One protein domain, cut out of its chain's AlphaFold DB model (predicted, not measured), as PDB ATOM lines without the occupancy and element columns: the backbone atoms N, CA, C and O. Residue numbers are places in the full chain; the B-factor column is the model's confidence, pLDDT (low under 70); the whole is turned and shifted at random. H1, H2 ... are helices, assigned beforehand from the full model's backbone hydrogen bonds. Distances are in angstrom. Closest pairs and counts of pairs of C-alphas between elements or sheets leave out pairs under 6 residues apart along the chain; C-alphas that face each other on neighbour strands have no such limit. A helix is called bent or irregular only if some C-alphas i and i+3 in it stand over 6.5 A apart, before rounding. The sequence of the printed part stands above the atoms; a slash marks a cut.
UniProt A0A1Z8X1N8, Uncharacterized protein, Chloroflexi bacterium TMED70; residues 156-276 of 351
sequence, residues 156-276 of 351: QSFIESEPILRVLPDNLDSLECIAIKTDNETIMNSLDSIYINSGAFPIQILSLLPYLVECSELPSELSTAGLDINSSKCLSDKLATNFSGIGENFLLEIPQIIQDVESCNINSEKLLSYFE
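This is residues 156 to 276 of the 351 residues of an uncharacterized protein of Chloroflexi bacterium TMED70 (UniProt A0A1Z8X1N8). Helix H4 is the core, with H6 side by side with it on one side and H2 and H3 packing across it on the other; H7 folds back from H6 as a helical hairpin. The short helices H1, H5 and H8 gather along another side. The printed part has 121 residues with eight named helices, H1 to H8 in chain order, and no named strand: all helix. It is compact, with a radius of gyration of the C-alphas of 13.4 A, and rounded, spanning 35 by 29 by 25 A.

Find C-alpha 162 at (290.531, 376.150, 262.923), where H1, residues 162 to 165, begins. Next come H2, residues 172 to 181, 14.3 A, and H3, residues 184 to 196, 18.1 A. H4, residues 203 to 215, 18.6 A, precedes H5, residues 220 to 224. H6, residues 229 to 242, measures 20.2 A and H7, residues 250 to 263, 19.9 A. H8, residues 268 to 274, ends at C-alpha 274 at (281.133, 376.401, 259.683). H4 and H7 are irregular: C-alphas 207 and 210 are 7.3 A apart, and C-alphas 252 and 255 7.1 A.

Start at the hub, H4. Its residues 211 to 215 touch H2, about perpendicular at 77 degrees; the closest C-alphas, of Ser 174 and Cys 215, are 5.0 A apart. Its residues 204 to 208 touch H3 at a steep tilt of 49 degrees, with C-alphas 190 and 204 closest at 5.6 A. H4 touches H6 at a shallow tilt of 22 degrees, opposite ways, C-alphas 207 and 236 being closest at 4.9 A. In the hairpin of H6 and H7, residues 235 to 239 touch residues 257 to 261, closest at C-alphas 235 and 261, 6.1 A; the tilt of 37 degrees is only just steep. H7 and H8 only just touch, only at the corner, with 3 pairs of C-alphas within 8 A, those of Ile 258 and Ser 268 closest at 5.5 A. H8 touches H5, closest at C-alphas 222 and 271, 6.4 A, and is close but not clearly touching to H1, C-alphas 163 and 274 being closest at 6.6 A. H2, H3, H5 and H8 have every O i to N i+4 pair within hydrogen-bond range, H4 7 of 9, H6 9 of 10 and H7 7 of 10; H1 is too short for such a pair.

The farthest C-alphas, of Asp 173 and Leu 252, are 37.5 A apart. The printed part has no cut and no long link. Look for pLDDT under 70 at residues 196 to 207 and 240 to 256; the mean of the printed part is 77.4.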
ATOM      1  N   GLN A 156     299.340 375.514 260.480       77.62
ATOM      2  CA  GLN A 156     299.072 375.943 261.861       77.62
ATOM      3  C   GLN A 156     300.085 376.964 262.391       77.62
ATOM      4  O   GLN A 156     299.814 377.659 263.365       77.62
ATOM      5  N   SER A 157     301.263 377.058 261.771       73.25
ATOM      6  CA  SER A 157     302.268 378.050 262.157       73.25
ATOM      7  C   SER A 157     301.883 379.492 261.807       73.25
ATOM      8  O   SER A 157     302.538 380.410 262.297       73.25
ATOM      9  N   PHE A 158     300.844 379.700 260.987       72.62
ATOM     10  CA  PHE A 158     300.440 381.035 260.539       72.62
ATOM     11  C   PHE A 158     298.935 381.256 260.313       72.62
ATOM     12  O   PHE A 158     298.536 382.391 260.066       72.62
ATOM     13  N   ILE A 159     298.097 380.218 260.382       75.06
ATOM     14  CA  ILE A 159     296.632 380.347 260.342       75.06
ATOM     15  C   ILE A 159     296.080 379.986 261.716       75.06
ATOM     16  O   ILE A 159     296.308 378.877 262.195       75.06
ATOM     17  N   GLU A 160     295.330 380.904 262.324       74.88
ATOM     18  CA  GLU A 160     294.678 380.678 263.623       74.88
ATOM     19  C   GLU A 160     293.264 380.089 263.482       74.88
ATOM     20  O   GLU A 160     292.798 379.391 264.381       74.88
ATOM     21  N   SER A 161     292.590 380.329 262.350       78.06
ATOM     22  CA  SER A 161     291.236 379.829 262.084       78.06
ATOM     23  C   SER A 161     291.216 378.304 261.906       78.06
ATOM     24  O   SER A 161     291.615 377.761 260.870       78.06
ATOM     25  N   GLU A 162     290.708 377.606 262.921       84.62
ATOM     26  CA  GLU A 162     290.531 376.150 262.923       84.62
ATOM     27  C   GLU A 162     289.611 375.651 261.787       84.62
ATOM     28  O   GLU A 162     289.976 374.668 261.129       84.62
ATOM     29  N   PRO A 163     288.469 376.304 261.466       84.31
ATOM     30  CA  PRO A 163     287.656 375.924 260.310       84.31
ATOM     31  C   PRO A 163     288.423 375.911 258.987       84.31
ATOM     32  O   PRO A 163     288.230 375.001 258.175       84.31
ATOM     33  N   ILE A 164     289.307 376.893 258.781       82.31
ATOM     34  CA  ILE A 164     290.137 377.002 257.577       82.31
ATOM     35  C   ILE A 164     291.179 375.891 257.536       82.31
ATOM     36  O   ILE A 164     291.311 375.218 256.512       82.31
ATOM     37  N   LEU A 165     291.887 375.662 258.644       84.62
ATOM     38  CA  LEU A 165     292.912 374.619 258.739       84.62
ATOM     39  C   LEU A 165     292.379 373.234 258.352       84.62
ATOM     40  O   LEU A 165     293.094 372.461 257.723       84.62
ATOM     41  N   ARG A 166     291.118 372.942 258.683       87.25
ATOM     42  CA  ARG A 166     290.453 371.667 258.371       87.25
ATOM     43  C   ARG A 166     290.022 371.502 256.916       87.25
ATOM     44  O   ARG A 166     289.645 370.402 256.528       87.25
ATOM     45  N   VAL A 167     290.016 372.579 256.137       87.00
ATOM     46  CA  VAL A 167     289.615 372.575 254.722       87.00
ATOM     47  C   VAL A 167     290.829 372.616 253.798       87.00
ATOM     48  O   VAL A 167     290.735 372.209 252.643       87.00
ATOM     49  N   LEU A 168     291.974 373.090 254.293       85.75
ATOM     50  CA  LEU A 168     293.219 373.116 253.538       85.75
ATOM     51  C   LEU A 168     293.778 371.705 253.277       85.75
ATOM     52  O   LEU A 168     293.510 370.784 254.047       85.75
ATOM     53  N   PRO A 169     294.592 371.526 252.217       86.50
ATOM     54  CA  PRO A 169     295.219 370.240 251.918       86.50
ATOM     55  C   PRO A 169     296.109 369.782 253.075       86.50
ATOM     56  O   PRO A 169     297.051 370.470 253.451       86.50
ATOM     57  N   ASP A 170     295.858 368.604 253.624       83.12
ATOM     58  CA  ASP A 170     296.583 368.092 254.793       83.12
ATOM     59  C   ASP A 170     297.892 367.365 254.427       83.12
ATOM     60  O   ASP A 170     298.744 367.127 255.286       83.12
ATOM     61  N   ASN A 171     298.083 367.030 253.146       87.62
ATOM     62  CA  ASN A 171     299.247 366.299 252.656       87.62
ATOM     63  C   ASN A 171     299.670 366.705 251.225       87.62
ATOM     64  O   ASN A 171     298.948 367.387 250.491       87.62
ATOM     65  N   LEU A 172     300.873 366.272 250.821       89.06
ATOM     66  CA  LEU A 172     301.438 366.578 249.500       89.06
ATOM     67  C   LEU A 172     300.680 365.933 248.334       89.06
ATOM     68  O   LEU A 172     300.686 366.507 247.250       89.06
ATOM     69  N   ASP A 173     300.020 364.789 248.532       90.44
ATOM     70  CA  ASP A 173     299.260 364.118 247.469       90.44
ATOM     71  C   ASP A 173     297.996 364.919 247.122       90.44
ATOM     72  O   ASP A 173     297.691 365.131 245.945       90.44
ATOM     73  N   SER A 174     297.302 365.445 248.134       90.38
ATOM     74  CA  SER A 174     296.192 366.382 247.953       90.38
ATOM     75  C   SER A 174     296.646 367.664 247.259       90.38
ATOM     76  O   SER A 174     296.019 368.092 246.290       90.38
ATOM     77  N   LEU A 175     297.766 368.252 247.694       88.69
ATOM     78  CA  LEU A 175     298.312 369.464 247.076       88.69
ATOM     79  C   LEU A 175     298.719 369.234 245.608       88.69
ATOM     80  O   LEU A 175     298.447 370.073 244.749       88.69
ATOM     81  N   GLU A 176     299.322 368.084 245.298       91.06
ATOM     82  CA  GLU A 176     299.693 367.696 243.933       91.06
ATOM     83  C   GLU A 176     298.469 367.463 243.048       91.06
ATOM     84  O   GLU A 176     298.436 367.912 241.902       91.06
ATOM     85  N   CYS A 177     297.426 366.825 243.582       92.44
ATOM     86  CA  CYS A 177     296.156 366.665 242.882       92.44
ATOM     87  C   CYS A 177     295.548 368.023 242.494       92.44
ATOM     88  O   CYS A 177     295.119 368.197 241.349       92.44
ATOM     89  N   ILE A 178     295.568 369.002 243.406       89.44
ATOM     90  CA  ILE A 178     295.082 370.364 243.131       89.44
ATOM     91  C   ILE A 178     295.936 371.010 242.038       89.44
ATOM     92  O   ILE A 178     295.384 371.578 241.093       89.44
ATOM     93  N   ALA A 179     297.263 370.865 242.103       87.69
ATOM     94  CA  ALA A 179     298.190 371.452 241.129       87.69
ATOM     95  C   ALA A 179     297.995 370.898 239.715       87.69
ATOM     96  O   ALA A 179     298.100 371.638 238.741       87.69
ATOM     97  N   ILE A 180     297.654 369.613 239.589       89.81
ATOM     98  CA  ILE A 180     297.346 368.973 238.301       89.81
ATOM     99  C   ILE A 180     296.053 369.529 237.679       89.81
ATOM    100  O   ILE A 180     295.909 369.530 236.455       89.81
ATOM    101  N   LYS A 181     295.099 369.974 238.502       88.06
ATOM    102  CA  LYS A 181     293.774 370.453 238.063       88.06
ATOM    103  C   LYS A 181     293.685 371.966 237.885       88.06
ATOM    104  O   LYS A 181     292.773 372.437 237.204       88.06
ATOM    105  N   THR A 182     294.603 372.689 238.509       84.56
ATOM    106  CA  THR A 182     294.789 374.137 238.404       84.56
ATOM    107  C   THR A 182     296.157 374.400 237.780       84.56
ATOM    108  O   THR A 182     296.387 374.055 236.621       84.56
ATOM    109  N   ASP A 183     297.057 374.972 238.571       81.62
ATOM    110  CA  ASP A 183     298.454 375.237 238.319       81.62
ATOM    111  C   ASP A 183     299.095 375.697 239.648       81.62
ATOM    112  O   ASP A 183     298.413 376.061 240.612       81.62
ATOM    113  N   ASN A 184     300.427 375.695 239.710       78.75
ATOM    114  CA  ASN A 184     301.147 376.081 240.924       78.75
ATOM    115  C   ASN A 184     300.969 377.561 241.298       78.75
ATOM    116  O   ASN A 184     301.053 377.894 242.477       78.75
ATOM    117  N   GLU A 185     300.778 378.454 240.325       77.31
ATOM    118  CA  GLU A 185     300.668 379.894 240.568       77.31
ATOM    119  C   GLU A 185     299.344 380.217 241.269       77.31
ATOM    120  O   GLU A 185     299.336 380.928 242.273       77.31
ATOM    121  N   THR A 186     298.247 379.605 240.823       77.00
ATOM    122  CA  THR A 186     296.929 379.696 241.457       77.00
ATOM    123  C   THR A 186     296.967 379.213 242.908       77.00
ATOM    124  O   THR A 186     296.448 379.895 243.797       77.00
ATOM    125  N   ILE A 187     297.626 378.080 243.180       79.12
ATOM    126  CA  ILE A 187     297.780 377.551 244.547       79.12
ATOM    127  C   ILE A 187     298.584 378.514 245.420       79.12
ATOM    128  O   ILE A 187     298.136 378.862 246.513       79.12
ATOM    129  N   MET A 188     299.750 378.956 244.935       76.81
ATOM    130  CA  MET A 188     300.613 379.893 245.657       76.81
ATOM    131  C   MET A 188     299.862 381.179 245.995       76.81
ATOM    132  O   MET A 188     299.815 381.566 247.156       76.81
ATOM    133  N   ASN A 189     299.214 381.801 245.007       75.69
ATOM    134  CA  ASN A 189     298.488 383.054 245.195       75.69
ATOM    135  C   ASN A 189     297.327 382.904 246.184       75.69
ATOM    136  O   ASN A 189     297.094 383.794 247.004       75.69
ATOM    137  N   SER A 190     296.614 381.777 246.131       76.50
ATOM    138  CA  SER A 190     295.507 381.503 247.048       76.50
ATOM    139  C   SER A 190     296.004 381.337 248.480       76.50
ATOM    140  O   SER A 190     295.482 381.974 249.391       76.50
ATOM    141  N   LEU A 191     297.049 380.533 248.690       76.62
ATOM    142  CA  LEU A 191     297.583 380.297 250.028       76.62
ATOM    143  C   LEU A 191     298.299 381.533 250.592       76.62
ATOM    144  O   LEU A 191     298.139 381.834 251.773       76.62
ATOM    145  N   ASP A 192     299.016 382.294 249.763       74.75
ATOM    146  CA  ASP A 192     299.591 383.586 250.157       74.75
ATOM    147  C   ASP A 192     298.508 384.568 250.593       74.75
ATOM    148  O   ASP A 192     298.673 385.279 251.580       74.75
ATOM    149  N   SER A 193     297.385 384.601 249.874       72.31
ATOM    150  CA  SER A 193     296.256 385.453 250.244       72.31
ATOM    151  C   SER A 193     295.671 385.038 251.592       72.31
ATOM    152  O   SER A 193     295.371 385.902 252.412       72.31
ATOM    153  N   ILE A 194     295.552 383.733 251.856       71.75
ATOM    154  CA  ILE A 194     295.101 383.221 253.159       71.75
ATOM    155  C   ILE A 194     296.069 383.652 254.266       71.75
ATOM    156  O   ILE A 194     295.622 384.106 255.317       71.75
ATOM    157  N   TYR A 195     297.379 383.576 254.017       70.88
ATOM    158  CA  TYR A 195     298.386 384.055 254.958       70.88
ATOM    159  C   TYR A 195     298.270 385.562 255.232       70.88
ATOM    160  O   TYR A 195     298.198 385.969 256.390       70.88
ATOM    161  N   ILE A 196     298.236 386.392 254.180       69.62
ATOM    162  CA  ILE A 196     298.207 387.862 254.291       69.62
ATOM    163  C   ILE A 196     296.980 388.328 255.074       69.62
ATOM    164  O   ILE A 196     297.070 389.269 255.858       69.62
ATOM    165  N   ASN A 197     295.847 387.655 254.885       65.50
ATOM    166  CA  ASN A 197     294.604 387.983 255.571       65.50
ATOM    167  C   ASN A 197     294.467 387.282 256.932       65.50
ATOM    168  O   ASN A 197     293.391 387.328 257.518       65.50
ATOM    169  N   SER A 198     295.513 386.608 257.428       61.28
ATOM    170  CA  SER A 198     295.496 385.849 258.690       61.28
ATOM    171  C   SER A 198     294.341 384.839 258.786       61.28
ATOM    172  O   SER A 198     293.842 384.549 259.870       61.28
ATOM    173  N   GLY A 199     293.886 384.305 257.650       56.81
ATOM    174  CA  GLY A 199     292.703 383.447 257.601       56.81
ATOM    175  C   GLY A 199     291.370 384.176 257.819       56.81
ATOM    176  O   GLY A 199     290.401 383.537 258.214       56.81
ATOM    177  N   ALA A 200     291.272 385.484 257.569       52.62
ATOM    178  CA  ALA A 200     289.974 386.143 257.452       52.62
ATOM    179  C   ALA A 200     289.180 385.553 256.261       52.62
ATOM    180  O   ALA A 200     289.761 385.159 255.250       52.62
ATOM    181  N   PHE A 201     287.861 385.455 256.445       56.50
ATOM    182  CA  PHE A 201     286.809 384.842 255.612       56.50
ATOM    183  C   PHE A 201     287.074 384.672 254.080       56.50
ATOM    184  O   PHE A 201     287.642 385.544 253.425       56.50
ATOM    185  N   PRO A 202     286.646 383.562 253.428       57.56
ATOM    186  CA  PRO A 202     287.449 382.561 252.796       57.56
ATOM    187  C   PRO A 202     287.286 382.705 251.276       57.56
ATOM    188  O   PRO A 202     287.290 381.690 250.605       57.56
ATOM    189  N   ILE A 203     287.024 383.889 250.704       57.34
ATOM    190  CA  ILE A 203     286.693 384.009 249.265       57.34
ATOM    191  C   ILE A 203     287.747 383.280 248.412       57.34
ATOM    192  O   ILE A 203     287.424 382.595 247.445       57.34
ATOM    193  N   GLN A 204     289.005 383.334 248.849       61.50
ATOM    194  CA  GLN A 204     290.141 382.664 248.225       61.50
ATOM    195  C   GLN A 204     290.185 381.142 248.495       61.50
ATOM    196  O   GLN A 204     290.609 380.374 247.634       61.50
ATOM    197  N   ILE A 205     289.685 380.660 249.639       66.56
ATOM    198  CA  ILE A 205     289.427 379.220 249.856       66.56
ATOM    199  C   ILE A 205     288.238 378.772 249.005       66.56
ATOM    200  O   ILE A 205     288.275 377.690 248.428       66.56
ATOM    201  N   LEU A 206     287.208 379.610 248.868       66.88
ATOM    202  CA  LEU A 206     286.024 379.348 248.063       66.88
ATOM    203  C   LEU A 206     286.380 379.209 246.573       66.88
ATOM    204  O   LEU A 206     285.806 378.357 245.900       66.88
ATOM    205  N   SER A 207     287.389 379.938 246.075       67.00
ATOM    206  CA  SER A 207     287.943 379.703 244.731       67.00
ATOM    207  C   SER A 207     288.724 378.392 244.595       67.00
ATOM    208  O   SER A 207     288.806 377.834 243.502       67.00
ATOM    209  N   LEU A 208     289.281 377.862 245.688       75.56
ATOM    210  CA  LEU A 208     289.931 376.549 245.696       75.56
ATOM    211  C   LEU A 208     288.958 375.397 245.979       75.56
ATOM    212  O   LEU A 208     289.304 374.249 245.698       75.56
ATOM    213  N   LEU A 209     287.747 375.670 246.484       81.56
ATOM    214  CA  LEU A 209     286.772 374.651 246.886       81.56
ATOM    215  C   LEU A 209     286.542 373.546 245.853       81.56
ATOM    216  O   LEU A 209     286.508 372.394 246.274       81.56
ATOM    217  N   PRO A 210     286.412 373.813 244.536       86.12
ATOM    218  CA  PRO A 210     286.225 372.736 243.566       86.12
ATOM    219  C   PRO A 210     287.333 371.691 243.623       86.12
ATOM    220  O   PRO A 210     287.077 370.494 243.516       86.12
ATOM    221  N   TYR A 211     288.561 372.152 243.830       87.81
ATOM    222  CA  TYR A 211     289.740 371.309 243.884       87.81
ATOM    223  C   TYR A 211     289.920 370.693 245.267       87.81
ATOM    224  O   TYR A 211     290.295 369.532 245.352       87.81
ATOM    225  N   LEU A 212     289.592 371.419 246.338       87.94
ATOM    226  CA  LEU A 212     289.616 370.889 247.703       87.94
ATOM    227  C   LEU A 212     288.596 369.758 247.882       87.94
ATOM    228  O   LEU A 212     288.938 368.720 248.430       87.94
ATOM    229  N   VAL A 213     287.380 369.903 247.344       90.00
ATOM    230  CA  VAL A 213     286.363 368.835 247.362       90.00
ATOM    231  C   VAL A 213     286.834 367.597 246.594       90.00
ATOM    232  O   VAL A 213     286.507 366.474 246.970       90.00
ATOM    233  N   GLU A 214     287.567 367.781 245.495       90.06
ATOM    234  CA  GLU A 214     287.998 366.664 244.652       90.06
ATOM    235  C   GLU A 214     289.288 365.986 245.145       90.06
ATOM    236  O   GLU A 214     289.465 364.785 244.942       90.06
ATOM    237  N   CYS A 215     290.194 366.741 245.768       91.88
ATOM    238  CA  CYS A 215     291.549 366.300 246.096       91.88
ATOM    239  C   CYS A 215     291.817 366.117 247.594       91.88
ATOM    240  O   CYS A 215     292.875 365.591 247.948       91.88
ATOM    241  N   SER A 216     290.906 366.542 248.468       88.44
ATOM    242  CA  SER A 216     291.071 366.488 249.923       88.44
ATOM    243  C   SER A 216     289.842 365.892 250.603       88.44
ATOM    244  O   SER A 216     288.728 365.925 250.080       88.44
ATOM    245  N   GLU A 217     290.045 365.333 251.795       86.69
ATOM    246  CA  GLU A 217     288.938 364.904 252.644       86.69
ATOM    247  C   GLU A 217     288.372 366.114 253.383       86.69
ATOM    248  O   GLU A 217     288.993 366.652 254.296       86.69
ATOM    249  N   LEU A 218     287.183 366.553 252.974       87.25
ATOM    250  CA  LEU A 218     286.513 367.664 253.634       87.25
ATOM    251  C   LEU A 218     285.721 367.214 254.870       87.25
ATOM    252  O   LEU A 218     285.144 366.120 254.875       87.25
ATOM    253  N   PRO A 219     285.600 368.089 255.885       90.31
ATOM    254  CA  PRO A 219     284.720 367.879 257.025       90.31
ATOM    255  C   PRO A 219     283.286 367.531 256.610       90.31
ATOM    256  O   PRO A 219     282.706 368.110 255.686       90.31
ATOM    257  N   SER A 220     282.693 366.574 257.323       90.94
ATOM    258  CA  SER A 220     281.348 366.052 257.046       90.94
ATOM    259  C   SER A 220     280.242 367.113 257.130       90.94
ATOM    260  O   SER A 220     279.190 366.995 256.503       90.94
ATOM    261  N   GLU A 221     280.490 368.170 257.889       91.50
ATOM    262  CA  GLU A 221     279.638 369.329 258.087       91.50
ATOM    263  C   GLU A 221     279.437 370.083 256.768       91.50
ATOM    264  O   GLU A 221     278.308 370.442 256.432       91.50
ATOM    265  N   LEU A 222     280.503 370.219 255.971       90.06
ATOM    266  CA  LEU A 222     280.462 370.881 254.668       90.06
ATOM    267  C   LEU A 222     279.705 370.048 253.634       90.06
ATOM    268  O   LEU A 222     278.848 370.572 252.924       90.06
ATOM    269  N   SER A 223     279.938 368.733 253.591       89.31
ATOM    270  CA  SER A 223     279.156 367.858 252.704       89.31
ATOM    271  C   SER A 223     277.674 367.823 253.101       89.31
ATOM    272  O   SER A 223     276.794 367.831 252.241       89.31
ATOM    273  N   THR A 224     277.369 367.907 254.400       90.00
ATOM    274  CA  THR A 224     275.994 368.035 254.920       90.00
ATOM    275  C   THR A 224     275.362 369.399 254.609       90.00
ATOM    276  O   THR A 224     274.131 369.512 254.565       90.00
ATOM    277  N   ALA A 225     276.170 370.433 254.373       88.50
ATOM    278  CA  ALA A 225     275.712 371.711 253.840       88.50
ATOM    279  C   ALA A 225     275.383 371.638 252.337       88.50
ATOM    280  O   ALA A 225     274.840 372.595 251.805       88.50
ATOM    281  N   GLY A 226     275.646 370.522 251.651       90.00
ATOM    282  CA  GLY A 226     275.424 370.387 250.207       90.00
ATOM    283  C   GLY A 226     276.651 370.732 249.364       90.00
ATOM    284  O   GLY A 226     276.533 370.887 248.150       90.00
ATOM    285  N   LEU A 227     277.829 370.853 249.984       90.88
ATOM    286  CA  LEU A 227     279.082 371.030 249.262       90.88
ATOM    287  C   LEU A 227     279.531 369.696 248.635       90.88
ATOM    288  O   LEU A 227     279.888 368.746 249.331       90.88
ATOM    289  N   ASP A 228     279.524 369.645 247.309       91.69
ATOM    290  CA  ASP A 228     280.025 368.568 246.462       91.69
ATOM    291  C   ASP A 228     280.737 369.167 245.239       91.69
ATOM    292  O   ASP A 228     280.759 370.382 245.072       91.69
ATOM    293  N   ILE A 229     281.315 368.328 244.374       90.06
ATOM    294  CA  ILE A 229     282.116 368.779 243.219       90.06
ATOM    295  C   ILE A 229     281.331 369.736 242.299       90.06
ATOM    296  O   ILE A 229     281.904 370.669 241.728       90.06
ATOM    297  N   ASN A 230     280.026 369.515 242.114       92.69
ATOM    298  CA  ASN A 230     279.207 370.342 241.231       92.69
ATOM    299  C   ASN A 230     278.828 371.659 241.908       92.69
ATOM    300  O   ASN A 230     278.915 372.715 241.275       92.69
ATOM    301  N   SER A 231     278.414 371.606 243.175       93.25
ATOM    302  CA  SER A 231     278.018 372.803 243.914       93.25
ATOM    303  C   SER A 231     279.215 373.702 244.224       93.25
ATOM    304  O   SER A 231     279.121 374.917 244.047       93.25
ATOM    305  N   SER A 232     280.378 373.129 244.544       90.19
ATOM    306  CA  SER A 232     281.628 373.873 244.717       90.19
ATOM    307  C   SER A 232     282.064 374.566 243.433       90.19
ATOM    308  O   SER A 232     282.494 375.715 243.471       90.19
ATOM    309  N   LYS A 233     281.927 373.894 242.281       89.25
ATOM    310  CA  LYS A 233     282.249 374.488 240.980       89.25
ATOM    311  C   LYS A 233     281.327 375.657 240.651       89.25
ATOM    312  O   LYS A 233     281.813 376.721 240.287       89.25
ATOM    313  N   CYS A 234     280.019 375.475 240.835       90.75
ATOM    314  CA  CYS A 234     279.042 376.552 240.686       90.75
ATOM    315  C   CYS A 234     279.403 377.765 241.554       90.75
ATOM    316  O   CYS A 234     279.400 378.897 241.063       90.75
ATOM    317  N   LEU A 235     279.740 377.522 242.826       86.44
ATOM    318  CA  LEU A 235     280.064 378.585 243.767       86.44
ATOM    319  C   LEU A 235     281.348 379.308 243.348       86.44
ATOM    320  O   LEU A 235     281.359 380.532 243.268       86.44
ATOM    321  N   SER A 236     282.397 378.567 242.989       82.38
ATOM    322  CA  SER A 236     283.650 379.143 242.494       82.38
ATOM    323  C   SER A 236     283.447 380.015 241.249       82.38
ATOM    324  O   SER A 236     284.024 381.097 241.176       82.38
ATOM    325  N   ASP A 237     282.624 379.585 240.285       82.31
ATOM    326  CA  ASP A 237     282.350 380.351 239.057       82.31
ATOM    327  C   ASP A 237     281.653 381.693 239.367       82.31
ATOM    328  O   ASP A 237     281.972 382.736 238.783       82.31
ATOM    329  N   LYS A 238     280.715 381.684 240.323       80.19
ATOM    330  CA  LYS A 238     280.023 382.892 240.798       80.19
ATOM    331  C   LYS A 238     280.958 383.831 241.550       80.19
ATOM    332  O   LYS A 238     280.976 385.029 241.272       80.19
ATOM    333  N   LEU A 239     281.791 383.293 242.437       71.06
ATOM    334  CA  LEU A 239     282.693 384.104 243.246       71.06
ATOM    335  C   LEU A 239     283.829 384.722 242.427       71.06
ATOM    336  O   LEU A 239     284.155 385.886 242.639       71.06
ATOM    337  N   ALA A 240     284.369 384.008 241.435       65.50
ATOM    338  CA  ALA A 240     285.377 384.553 240.522       65.50
ATOM    339  C   ALA A 240     284.874 385.781 239.737       65.50
ATOM    340  O   ALA A 240     285.664 386.633 239.332       65.50
ATOM    341  N   THR A 241     283.559 385.874 239.523       56.56
ATOM    342  CA  THR A 241     282.923 387.007 238.838       56.56
ATOM    343  C   THR A 241     282.699 388.194 239.781       56.56
ATOM    344  O   THR A 241     282.789 389.342 239.350       56.56
ATOM    345  N   ASN A 242     282.432 387.918 241.061       49.91
ATOM    346  CA  ASN A 242     281.930 388.906 242.016       49.91
ATOM    347  C   ASN A 242     283.000 389.429 242.991       49.91
ATOM    348  O   ASN A 242     282.860 390.540 243.490       49.91
ATOM    349  N   PHE A 243     284.092 388.691 243.219       54.16
ATOM    350  CA  PHE A 243     285.062 389.005 244.268       54.16
ATOM    351  C   PHE A 243     286.483 389.094 243.714       54.16
ATOM    352  O   PHE A 243     287.212 388.108 243.625       54.16
ATOM    353  N   SER A 244     286.893 390.308 243.344       45.72
ATOM    354  CA  SER A 244     288.260 390.595 242.876       45.72
ATOM    355  C   SER A 244     289.146 391.276 243.927       45.72
ATOM    356  O   SER A 244     290.302 391.589 243.650       45.72
ATOM    357  N   GLY A 245     288.648 391.460 245.151       47.44
ATOM    358  CA  GLY A 245     289.438 391.960 246.272       47.44
ATOM    359  C   GLY A 245     288.577 392.143 247.512       47.44
ATOM    360  O   GLY A 245     287.487 392.693 247.417       47.44
ATOM    361  N   ILE A 246     289.070 391.685 248.663       45.84
ATOM    362  CA  ILE A 246     288.478 391.986 249.970       45.84
ATOM    363  C   ILE A 246     288.713 393.483 250.207       45.84
ATOM    364  O   ILE A 246     289.810 393.899 250.575       45.84
ATOM    365  N   GLY A 247     287.722 394.308 249.877       45.09
ATOM    366  CA  GLY A 247     287.708 395.724 250.235       45.09
ATOM    367  C   GLY A 247     287.173 395.931 251.652       45.09
ATOM    368  O   GLY A 247     286.583 395.025 252.236       45.09
ATOM    369  N   GLU A 248     287.309 397.151 252.180       40.56
ATOM    370  CA  GLU A 248     286.846 397.589 253.517       40.56
ATOM    371  C   GLU A 248     285.328 397.405 253.780       40.56
ATOM    372  O   GLU A 248     284.843 397.734 254.855       40.56
ATOM    373  N   ASN A 249     284.578 396.830 252.831       48.25
ATOM    374  CA  ASN A 249     283.124 396.680 252.836       48.25
ATOM    375  C   ASN A 249     282.649 395.217 252.728       48.25
ATOM    376  O   ASN A 249     281.544 394.973 252.255       48.25
ATOM    377  N   PHE A 250     283.449 394.243 253.171       48.41
ATOM    378  CA  PHE A 250     283.108 392.812 253.128       48.41
ATOM    379  C   PHE A 250     281.690 392.483 253.666       48.41
ATOM    380  O   PHE A 250     280.977 391.659 253.097       48.41
ATOM    381  N   LEU A 251     281.231 393.184 254.711       49.75
ATOM    382  CA  LEU A 251     279.878 393.016 255.265       49.75
ATOM    383  C   LEU A 251     278.759 393.354 254.261       49.75
ATOM    384  O   LEU A 251     277.702 392.727 254.296       49.75
ATOM    385  N   LEU A 252     278.992 394.294 253.336       51.16
ATOM    386  CA  LEU A 252     278.034 394.656 252.283       51.16
ATOM    387  C   LEU A 252     277.912 393.566 251.206       51.16
ATOM    388  O   LEU A 252     276.960 393.572 250.427       51.16
ATOM    389  N   GLU A 253     278.855 392.624 251.156       58.22
ATOM    390  CA  GLU A 253     278.896 391.562 250.151       58.22
ATOM    391  C   GLU A 253     278.211 390.268 250.631       58.22
ATOM    392  O   GLU A 253     277.795 389.452 249.805       58.22
ATOM    393  N   ILE A 254     278.009 390.097 251.947       62.19
ATOM    394  CA  ILE A 254     277.396 388.903 252.562       62.19
ATOM    395  C   ILE A 254     276.044 388.514 251.930       62.19
ATOM    396  O   ILE A 254     275.866 387.330 251.633       62.19
ATOM    397  N   PRO A 255     275.098 389.435 251.648       64.56
ATOM    398  CA  PRO A 255     273.822 389.061 251.032       64.56
ATOM    399  C   PRO A 255     273.985 388.427 249.644       64.56
ATOM    400  O   PRO A 255     273.305 387.452 249.318       64.56
ATOM    401  N   GLN A 256     274.919 388.942 248.839       69.62
ATOM    402  CA  GLN A 256     275.223 388.380 247.524       69.62
ATOM    403  C   GLN A 256     275.902 387.010 247.657       69.62
ATOM    404  O   GLN A 256     275.572 386.095 246.903       69.62
ATOM    405  N   ILE A 257     276.780 386.835 248.654       71.12
ATOM    406  CA  ILE A 257     277.397 385.537 248.975       71.12
ATOM    407  C   ILE A 257     276.323 384.513 249.337       71.12
ATOM    408  O   ILE A 257     276.333 383.416 248.788       71.12
ATOM    409  N   ILE A 258     275.376 384.864 250.211       74.56
ATOM    410  CA  ILE A 258     274.271 383.979 250.603       74.56
ATOM    411  C   ILE A 258     273.479 383.534 249.368       74.56
ATOM    412  O   ILE A 258     273.295 382.333 249.165       74.56
ATOM    413  N   GLN A 259     273.083 384.472 248.502       77.88
ATOM    414  CA  GLN A 259     272.356 384.150 247.270       77.88
ATOM    415  C   GLN A 259     273.166 383.256 246.325       77.88
ATOM    416  O   GLN A 259     272.625 382.314 245.739       77.88
ATOM    417  N   ASP A 260     274.462 383.530 246.161       81.50
ATOM    418  CA  ASP A 260     275.330 382.725 245.307       81.50
ATOM    419  C   ASP A 260     275.493 381.302 245.855       81.50
ATOM    420  O   ASP A 260     275.327 380.344 245.094       81.50
ATOM    421  N   VAL A 261     275.700 381.154 247.165       82.19
ATOM    422  CA  VAL A 261     275.787 379.861 247.863       82.19
ATOM    423  C   VAL A 261     274.488 379.061 247.707       82.19
ATOM    424  O   VAL A 261     274.522 377.912 247.255       82.19
ATOM    425  N   GLU A 262     273.333 379.676 247.967       84.44
ATOM    426  CA  GLU A 262     272.024 379.016 247.847       84.44
ATOM    427  C   GLU A 262     271.691 378.624 246.410       84.44
ATOM    428  O   GLU A 262     271.208 377.518 246.154       84.44
ATOM    429  N   SER A 263     272.011 379.488 245.443       88.56
ATOM    430  CA  SER A 263     271.798 379.196 244.022       88.56
ATOM    431  C   SER A 263     272.637 378.017 243.514       88.56
ATOM    432  O   SER A 263     272.288 377.401 242.505       88.56
ATOM    433  N   CYS A 264     273.708 377.669 244.231       90.25
ATOM    434  CA  CYS A 264     274.533 376.494 243.979       90.25
ATOM    435  C   CYS A 264     274.085 375.248 244.754       90.25
ATOM    436  O   CYS A 264     274.783 374.236 244.725       90.25
ATOM    437  N   ASN A 265     272.899 375.279 245.372       91.50
ATOM    438  CA  ASN A 265     272.339 374.216 246.210       91.50
ATOM    439  C   ASN A 265     273.168 373.920 247.469       91.50
ATOM    440  O   ASN A 265     273.159 372.792 247.963       91.50
ATOM    441  N   ILE A 266     273.869 374.925 247.994       90.06
ATOM    442  CA  ILE A 266     274.570 374.844 249.273       90.06
ATOM    443  C   ILE A 266     273.731 375.597 250.307       90.06
ATOM    444  O   ILE A 266     273.219 376.682 250.049       90.06
ATOM    445  N   ASN A 267     273.568 375.017 251.489       86.88
ATOM    446  CA  ASN A 267     272.935 375.669 252.621       86.88
ATOM    447  C   ASN A 267     273.884 376.753 253.162       86.88
ATOM    448  O   ASN A 267     274.907 376.441 253.776       86.88
ATOM    449  N   SER A 268     273.531 378.012 252.897       81.50
ATOM    450  CA  SER A 268     274.269 379.220 253.280       81.50
ATOM    451  C   SER A 268     274.525 379.295 254.781       81.50
ATOM    452  O   SER A 268     275.672 379.434 255.189       81.50
ATOM    453  N   GLU A 269     273.494 379.098 255.599       78.88
ATOM    454  CA  GLU A 269     273.581 379.100 257.063       78.88
ATOM    455  C   GLU A 269     274.626 378.101 257.576       78.88
ATOM    456  O   GLU A 269     275.505 378.458 258.357       78.88
ATOM    457  N   LYS A 270     274.601 376.854 257.096       84.00
ATOM    458  CA  LYS A 270     275.560 375.812 257.497       84.00
ATOM    459  C   LYS A 270     276.972 376.070 256.985       84.00
ATOM    460  O   LYS A 270     277.929 375.782 257.696       84.00
ATOM    461  N   LEU A 271     277.113 376.568 255.755       83.94
ATOM    462  CA  LEU A 271     278.426 376.874 255.187       83.94
ATOM    463  C   LEU A 271     279.086 378.033 255.941       83.94
ATOM    464  O   LEU A 271     280.245 377.935 256.327       83.94
ATOM    465  N   LEU A 272     278.347 379.120 256.152       77.56
ATOM    466  CA  LEU A 272     278.862 380.336 256.776       77.56
ATOM    467  C   LEU A 272     279.101 380.132 258.277       77.56
ATOM    468  O   LEU A 272     280.160 380.522 258.763       77.56
ATOM    469  N   SER A 273     278.211 379.415 258.974       78.31
ATOM    470  CA  SER A 273     278.430 379.045 260.382       78.31
ATOM    471  C   SER A 273     279.626 378.115 260.579       78.31
ATOM    472  O   SER A 273     280.332 378.251 261.575       78.31
ATOM    473  N   TYR A 274     279.910 377.207 259.634       84.62
ATOM    474  CA  TYR A 274     281.133 376.401 259.683       84.62
ATOM    475  C   TYR A 274     282.386 377.285 259.679       84.62
ATOM    476  O   TYR A 274     283.317 377.020 260.431       84.62
ATOM    477  N   PHE A 275     282.399 378.347 258.868       78.44
ATOM    478  CA  PHE A 275     283.493 379.323 258.817       78.44
ATOM    479  C   PHE A 275     283.377 380.435 259.868       78.44
ATOM    480  O   PHE A 275     284.031 381.465 259.720       78.44
ATOM    481  N   GLU A 276     282.568 380.233 260.913       76.62
ATOM    482  CA  GLU A 276     282.406 381.171 262.028       76.62
ATOM    483  C   GLU A 276     281.944 382.575 261.593       76.62
ATOM    484  O   GLU A 276     282.209 383.556 262.285       76.62
TER     485      GLU A 276